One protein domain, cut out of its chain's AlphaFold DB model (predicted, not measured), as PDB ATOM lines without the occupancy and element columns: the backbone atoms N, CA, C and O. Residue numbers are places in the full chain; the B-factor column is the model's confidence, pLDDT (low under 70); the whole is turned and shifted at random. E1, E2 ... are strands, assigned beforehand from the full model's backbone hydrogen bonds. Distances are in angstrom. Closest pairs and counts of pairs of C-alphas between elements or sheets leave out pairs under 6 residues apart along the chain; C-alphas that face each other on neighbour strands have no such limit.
ATOM      1  N   GLU A   6     305.212 225.437 165.688       84.62
ATOM      2  CA  GLU A   6     305.490 226.831 165.302       84.62
ATOM      3  C   GLU A   6     305.231 227.116 163.807       84.62
ATOM      4  O   GLU A   6     305.057 228.271 163.390       84.62
ATOM      5  N   PHE A   7     305.200 226.059 162.994       87.00
ATOM      6  CA  PHE A   7     304.994 226.107 161.547       87.00
ATOM      7  C   PHE A   7     303.551 225.751 161.147       87.00
ATOM      8  O   PHE A   7     303.210 225.786 159.964       87.00
ATOM      9  N   TYR A   8     302.682 225.427 162.110       85.62
ATOM     10  CA  TYR A   8     301.294 225.075 161.831       85.62
ATOM     11  C   TYR A   8     300.517 226.258 161.227       85.62
ATOM     12  O   TYR A   8     300.661 227.404 161.650       85.62
ATOM     13  N   GLY A   9     299.688 225.987 160.213       85.12
ATOM     14  CA  GLY A   9     298.828 226.989 159.565       85.12
ATOM     15  C   GLY A   9     299.531 227.955 158.601       85.12
ATOM     16  O   GLY A   9     298.866 228.781 157.978       85.12
ATOM     17  N   LYS A  10     300.851 227.850 158.430       88.62
ATOM     18  CA  LYS A  10     301.624 228.681 157.499       88.62
ATOM     19  C   LYS A  10     301.817 227.968 156.155       88.62
ATOM     20  O   LYS A  10     301.792 226.741 156.067       88.62
ATOM     21  N   LYS A  11     301.991 228.753 155.089       90.56
ATOM     22  CA  LYS A  11     302.265 228.250 153.735       90.56
ATOM     23  C   LYS A  11     303.767 228.277 153.487       90.56
ATOM     24  O   LYS A  11     304.407 229.295 153.723       90.56
ATOM     25  N   TYR A  12     304.295 227.177 152.966       91.50
ATOM     26  CA  TYR A  12     305.708 227.037 152.637       91.50
ATOM     27  C   TYR A  12     305.876 226.440 151.251       91.50
ATOM     28  O   TYR A  12     305.031 225.673 150.782       91.50
ATOM     29  N   ARG A  13     307.000 226.763 150.615       91.75
ATOM     30  CA  ARG A  13     307.426 226.101 149.387       91.75
ATOM     31  C   ARG A  13     308.066 224.762 149.722       91.75
ATOM     32  O   ARG A  13     308.801 224.637 150.701       91.75
ATOM     33  N   VAL A  14     307.778 223.753 148.904       92.19
ATOM     34  CA  VAL A  14     308.464 222.463 148.992       92.19
ATOM     35  C   VAL A  14     309.887 222.663 148.487       92.19
ATOM     36  O   VAL A  14     310.090 222.964 147.316       92.19
ATOM     37  N   PHE A  15     310.858 222.485 149.376       91.88
ATOM     38  CA  PHE A  15     312.276 222.582 149.051       91.88
ATOM     39  C   PHE A  15     312.780 221.298 148.385       91.88
ATOM     40  O   PHE A  15     313.443 221.335 147.352       91.88
ATOM     41  N   LYS A  16     312.465 220.134 148.971       92.00
ATOM     42  CA  LYS A  16     312.936 218.836 148.465       92.00
ATOM     43  C   LYS A  16     312.028 217.689 148.889       92.00
ATOM     44  O   LYS A  16     311.635 217.609 150.049       92.00
ATOM     45  N   THR A  17     311.773 216.746 147.987       92.56
ATOM     46  CA  THR A  17     311.109 215.476 148.320       92.56
ATOM     47  C   THR A  17     312.133 214.439 148.774       92.56
ATOM     48  O   THR A  17     313.128 214.179 148.094       92.56
ATOM     49  N   VAL A  18     311.880 213.817 149.920       92.75
ATOM     50  CA  VAL A  18     312.760 212.836 150.554       92.75
ATOM     51  C   VAL A  18     312.250 211.430 150.274       92.75
ATOM     52  O   VAL A  18     311.159 211.050 150.693       92.75
ATOM     53  N   ARG A  19     313.064 210.630 149.580       91.62
ATOM     54  CA  ARG A  19     312.780 209.206 149.320       91.62
ATOM     55  C   ARG A  19     313.541 208.271 150.252       91.62
ATOM     56  O   ARG A  19     313.066 207.184 150.574       91.62
ATOM     57  N   SER A  20     314.717 208.692 150.694       91.94
ATOM     58  CA  SER A  20     315.559 207.945 151.616       91.94
ATOM     59  C   SER A  20     316.366 208.893 152.487       91.94
ATOM     60  O   SER A  20     316.657 210.018 152.079       91.94
ATOM     61  N   ILE A  21     316.727 208.416 153.669       92.44
ATOM     62  CA  ILE A  21     317.576 209.109 154.633       92.44
ATOM     63  C   ILE A  21     318.763 208.222 154.974       92.44
ATOM     64  O   ILE A  21     318.619 207.001 155.015       92.44
ATOM     65  N   THR A  22     319.905 208.833 155.242       92.62
ATOM     66  CA  THR A  22     321.062 208.143 155.815       92.62
ATOM     67  C   THR A  22     321.067 208.412 157.310       92.62
ATOM     68  O   THR A  22     320.979 209.566 157.727       92.62
ATOM     69  N   LEU A  23     321.115 207.360 158.121       89.44
ATOM     70  CA  LEU A  23     321.202 207.486 159.569       89.44
ATOM     71  C   LEU A  23     322.629 207.876 159.963       89.44
ATOM     72  O   LEU A  23     323.574 207.163 159.648       89.44
ATOM     73  N   GLU A  24     322.784 208.990 160.678       87.50
ATOM     74  CA  GLU A  24     324.096 209.495 161.119       87.50
ATOM     75  C   GLU A  24     324.855 208.481 161.989       87.50
ATOM     76  O   GLU A  24     326.062 208.327 161.845       87.50
ATOM     77  N   PHE A  25     324.150 207.756 162.861       88.31
ATOM     78  CA  PHE A  25     324.775 206.870 163.845       88.31
ATOM     79  C   PHE A  25     325.485 205.650 163.231       88.31
ATOM     80  O   PHE A  25     326.446 205.151 163.808       88.31
ATOM     81  N   ASN A  26     325.012 205.144 162.090       93.25
ATOM     82  CA  ASN A  26     325.514 203.890 161.512       93.25
ATOM     83  C   ASN A  26     325.668 203.904 159.982       93.25
ATOM     84  O   ASN A  26     326.057 202.895 159.401       93.25
ATOM     85  N   GLY A  27     325.355 205.018 159.317       92.06
ATOM     86  CA  GLY A  27     325.435 205.149 157.863       92.06
ATOM     87  C   GLY A  27     324.364 204.376 157.086       92.06
ATOM     88  O   GLY A  27     324.407 204.359 155.856       92.06
ATOM     89  N   GLU A  28     323.389 203.747 157.749       94.69
ATOM     90  CA  GLU A  28     322.357 202.978 157.057       94.69
ATOM     91  C   GLU A  28     321.427 203.888 156.254       94.69
ATOM     92  O   GLU A  28     320.884 204.874 156.759       94.69
ATOM     93  N   VAL A  29     321.164 203.503 155.004       93.12
ATOM     94  CA  VAL A  29     320.196 204.189 154.148       93.12
ATOM     95  C   VAL A  29     318.815 203.570 154.334       93.12
ATOM     96  O   VAL A  29     318.538 202.460 153.878       93.12
ATOM     97  N   ARG A  30     317.900 204.313 154.955       92.75
ATOM     98  CA  ARG A  30     316.495 203.923 155.095       92.75
ATOM     99  C   ARG A  30     315.640 204.588 154.031       92.75
ATOM    100  O   ARG A  30     315.572 205.812 153.947       92.75
ATOM    101  N   LYS A  31     314.924 203.779 153.249       92.12
ATOM    102  CA  LYS A  31     313.864 204.271 152.360       92.12
ATOM    103  C   LYS A  31     312.627 204.628 153.180       92.12
ATOM    104  O   LYS A  31     312.151 203.828 153.986       92.12
ATOM    105  N   LEU A  32     312.105 205.830 152.963       89.31
ATOM    106  CA  LEU A  32     310.871 206.278 153.592       89.31
ATOM    107  C   LEU A  32     309.688 205.624 152.871       89.31
ATOM    108  O   LEU A  32     309.568 205.710 151.653       89.31
ATOM    109  N   LYS A  33     308.812 204.954 153.629       87.56
ATOM    110  CA  LYS A  33     307.606 204.307 153.080       87.56
ATOM    111  C   LYS A  33     306.525 205.313 152.685       87.56
ATOM    112  O   LYS A  33     305.670 205.003 151.865       87.56
ATOM    113  N   SER A  34     306.544 206.494 153.297       89.19
ATOM    114  CA  SER A  34     305.548 207.538 153.081       89.19
ATOM    115  C   SER A  34     306.173 208.734 152.366       89.19
ATOM    116  O   SER A  34     307.305 209.104 152.705       89.19
ATOM    117  N   PRO A  35     305.439 209.371 151.439       89.62
ATOM    118  CA  PRO A  35     305.882 210.599 150.798       89.62
ATOM    119  C   PRO A  35     306.196 211.660 151.854       89.62
ATOM    120  O   PRO A  35     305.341 212.026 152.665       89.62
ATOM    121  N   THR A  36     307.451 212.097 151.873       94.12
ATOM    122  CA  THR A  36     307.980 213.039 152.859       94.12
ATOM    123  C   THR A  36     308.689 214.164 152.129       94.12
ATOM    124  O   THR A  36     309.403 213.927 151.156       94.12
ATOM    125  N   VAL A  37     308.498 215.391 152.590       93.88
ATOM    126  CA  VAL A  37     309.056 216.601 151.997       93.88
ATOM    127  C   VAL A  37     309.736 217.455 153.059       93.88
ATOM    128  O   VAL A  37     309.392 217.417 154.241       93.88
ATOM    129  N   PHE A  38     310.706 218.236 152.609       94.06
ATOM    130  CA  PHE A  38     311.279 219.350 153.343       94.06
ATOM    131  C   PHE A  38     310.667 220.648 152.835       94.06
ATOM    132  O   PHE A  38     310.474 220.824 151.628       94.06
ATOM    133  N   LEU A  39     310.362 221.541 153.767       93.12
ATOM    134  CA  LEU A  39     309.804 222.856 153.492       93.12
ATOM    135  C   LEU A  39     310.915 223.905 153.575       93.12
ATOM    136  O   LEU A  39     311.799 223.825 154.428       93.12
ATOM    137  N   GLU A  40     310.883 224.871 152.666       92.56
ATOM    138  CA  GLU A  40     311.871 225.945 152.602       92.56
ATOM    139  C   GLU A  40     311.772 226.846 153.839       92.56
ATOM    140  O   GLU A  40     310.683 227.283 154.211       92.56
ATOM    141  N   GLY A  41     312.908 227.101 154.495       88.94
ATOM    142  CA  GLY A  41     312.955 227.916 155.712       88.94
ATOM    143  C   GLY A  41     312.409 227.231 156.974       88.94
ATOM    144  O   GLY A  41     312.220 227.902 157.984       88.94
ATOM    145  N   VAL A  42     312.135 225.922 156.926       91.12
ATOM    146  CA  VAL A  42     311.559 225.167 158.049       91.12
ATOM    147  C   VAL A  42     312.587 224.202 158.629       91.12
ATOM    148  O   VAL A  42     312.813 223.103 158.115       91.12
ATOM    149  N   TYR A  43     313.188 224.621 159.736       90.25
ATOM    150  CA  TYR A  43     314.239 223.899 160.447       90.25
ATOM    151  C   TYR A  43     313.977 223.872 161.954       90.25
ATOM    152  O   TYR A  43     313.293 224.728 162.513       90.25
ATOM    153  N   CYS A  44     314.532 222.851 162.601       89.12
ATOM    154  CA  CYS A  44     314.651 222.749 164.048       89.12
ATOM    155  C   CYS A  44     315.470 223.934 164.576       89.12
ATOM    156  O   CYS A  44     316.579 224.173 164.106       89.12
ATOM    157  N   ASN A  45     314.935 224.657 165.563       86.56
ATOM    158  CA  ASN A  45     315.609 225.794 166.199       86.56
ATOM    159  C   ASN A  45     316.476 225.396 167.407       86.56
ATOM    160  O   ASN A  45     316.914 226.271 168.144       86.56
ATOM    161  N   GLY A  46     316.652 224.099 167.677       85.88
ATOM    162  CA  GLY A  46     317.519 223.599 168.747       85.88
ATOM    163  C   GLY A  46     317.010 223.786 170.176       85.88
ATOM    164  O   GLY A  46     317.445 223.065 171.074       85.88
ATOM    165  N   LYS A  47     316.050 224.690 170.412       85.50
ATOM    166  CA  LYS A  47     315.599 225.088 171.758       85.50
ATOM    167  C   LYS A  47     315.040 223.930 172.578       85.50
ATOM    168  O   LYS A  47     315.190 223.904 173.795       85.50
ATOM    169  N   LYS A  48     314.410 222.953 171.919       83.88
ATOM    170  CA  LYS A  48     313.867 221.738 172.560       83.88
ATOM    171  C   LYS A  48     314.874 220.574 172.602       83.88
ATOM    172  O   LYS A  48     314.528 219.485 173.043       83.88
ATOM    173  N   HIS A  49     316.119 220.821 172.190       83.62
ATOM    174  CA  HIS A  49     317.225 219.867 172.109       83.62
ATOM    175  C   HIS A  49     318.508 220.422 172.754       83.62
ATOM    176  O   HIS A  49     319.582 220.306 172.177       83.62
ATOM    177  N   HIS A  50     318.414 221.019 173.948       85.00
ATOM    178  CA  HIS A  50     319.573 221.577 174.669       85.00
ATOM    179  C   HIS A  50     320.358 222.633 173.870       85.00
ATOM    180  O   HIS A  50     321.584 222.618 173.875       85.00
ATOM    181  N   ASP A  51     319.647 223.534 173.184       84.88
ATOM    182  CA  ASP A  51     320.252 224.592 172.358       84.88
ATOM    183  C   ASP A  51     321.146 224.028 171.235       84.88
ATOM    184  O   ASP A  51     322.264 224.461 170.977       84.88
ATOM    185  N   CYS A  52     320.654 222.979 170.574       88.94
ATOM    186  CA  CYS A  52     321.364 222.318 169.484       88.94
ATOM    187  C   CYS A  52     321.396 223.185 168.211       88.94
ATOM    188  O   CYS A  52     320.365 223.396 167.577       88.94
ATOM    189  N   ASP A  53     322.585 223.587 167.760       87.19
ATOM    190  CA  ASP A  53     322.774 224.449 166.577       87.19
ATOM    191  C   ASP A  53     322.698 223.711 165.218       87.19
ATOM    192  O   ASP A  53     322.871 224.286 164.147       87.19
ATOM    193  N   ARG A  54     322.394 222.405 165.210       86.06
ATOM    194  CA  ARG A  54     322.425 221.585 163.980       86.06
ATOM    195  C   ARG A  54     321.429 222.009 162.897       86.06
ATOM    196  O   ARG A  54     321.560 221.550 161.764       86.06
ATOM    197  N   SER A  55     320.424 222.822 163.229       87.94
ATOM    198  CA  SER A  55     319.442 223.349 162.269       87.94
ATOM    199  C   SER A  55     318.809 222.262 161.384       87.94
ATOM    200  O   SER A  55     318.664 222.408 160.170       87.94
ATOM    201  N   CYS A  56     318.459 221.123 161.992       89.19
ATOM    202  CA  CYS A  56     317.976 219.945 161.275       89.19
ATOM    203  C   CYS A  56     316.710 220.248 160.457       89.19
ATOM    204  O   CYS A  56     315.766 220.867 160.954       89.19
ATOM    205  N   LEU A  57     316.648 219.732 159.227       90.50
ATOM    206  CA  LEU A  57     315.437 219.790 158.407       90.50
ATOM    207  C   LEU A  57     314.322 218.944 159.035       90.50
ATOM    208  O   LEU A  57     314.525 217.783 159.397       90.50
ATOM    209  N   LEU A  58     313.125 219.520 159.130       90.38
ATOM    210  CA  LEU A  58     311.959 218.836 159.683       90.38
ATOM    211  C   LEU A  58     311.280 217.977 158.610       90.38
ATOM    212  O   LEU A  58     310.970 218.457 157.522       90.38
ATOM    213  N   PHE A  59     311.021 216.706 158.916       91.44
ATOM    214  CA  PHE A  59     310.368 215.772 157.995       91.44
ATOM    215  C   PHE A  59     308.849 215.962 157.988       91.44
ATOM    216  O   PHE A  59     308.166 215.573 158.939       91.44
ATOM    217  N   TRP A  60     308.303 216.486 156.892       91.38
ATOM    218  CA  TRP A  60     306.862 216.667 156.723       91.38
ATOM    219  C   TRP A  60     306.289 215.573 155.838       91.38
ATOM    220  O   TRP A  60     306.670 215.444 154.678       91.38
ATOM    221  N   ARG A  61     305.350 214.776 156.351       91.25
ATOM    222  CA  ARG A  61     304.622 213.834 155.491       91.25
ATOM    223  C   ARG A  61     303.656 214.611 154.609       91.25
ATOM    224  O   ARG A  61     302.919 215.449 155.121       91.25
ATOM    225  N   GLU A  62     303.595 214.289 153.319       89.62
ATOM    226  CA  GLU A  62     302.650 214.946 152.400       89.62
ATOM    227  C   GLU A  62     301.196 214.800 152.879       89.62
ATOM    228  O   GLU A  62     300.409 215.722 152.724       89.62
ATOM    229  N   ALA A  63     300.862 213.696 153.559       90.25
ATOM    230  CA  ALA A  63     299.537 213.462 154.139       90.25
ATOM    231  C   ALA A  63     299.125 214.470 155.234       90.25
ATOM    232  O   ALA A  63     297.950 214.547 155.575       90.25
ATOM    233  N   TRP A  64     300.072 215.214 155.817       89.00
ATOM    234  CA  TRP A  64     299.793 216.249 156.823       89.00
ATOM    235  C   TRP A  64     299.640 217.642 156.213       89.00
ATOM    236  O   TRP A  64     299.189 218.566 156.888       89.00
TER     237      TRP A  64
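What this domain is: This is residues 6 to 64 of the 70 residues of an uncharacterized protein of Methanomicrobiales archaeon HGW-Methanomicrobiales-5 (UniProt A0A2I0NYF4). What is the shape? With little regular structure, it is one bent hairpin, E1 and E2, whose turn, residues 23 to 28, sticks out, and a long unnamed loop, residues 40 to 64, folding back to E2. What makes it up? The 59 printed residues have two named antiparallel strands, E1 then E2, and no named helix: all strand, with only 20 residues in named elements. How compact? It is only just loose, close to compact, with a radius of gyration of the C-alphas of 12.6 A, and flat, spanning 32 by 29 by 16 A.

How they stand to each other: How do the strands pair? E1, residues 14 to 22, and E2, residues 29 to 39, form a hairpin, antiparallel at 162 degrees; N 18 and O 36, 2.8 A apart, are within hydrogen-bond range. Where do they bend? E1 bends by 77 degrees at residue 19, E2 by 100 degrees at residue 33. What else pairs? Residues 36 to 37 of E2 pair antiparallel with residues 60 to 61.

Where its parts are: Where does E1 begin? C-alpha 14 is at (308.464, 222.463, 148.992); E1 measures 20.3 A from first to last C-alpha. Where does E2 end? C-alpha 39 is at (309.804, 222.856, 153.492); E2 measures 21.4 A.

The domain as a whole: How far does it reach? The farthest C-alphas, of Gly 9 and Asn 26, are 35.3 A apart. Any cut or low confidence? The printed part has no cut, and no printed residue is under 70 in pLDDT.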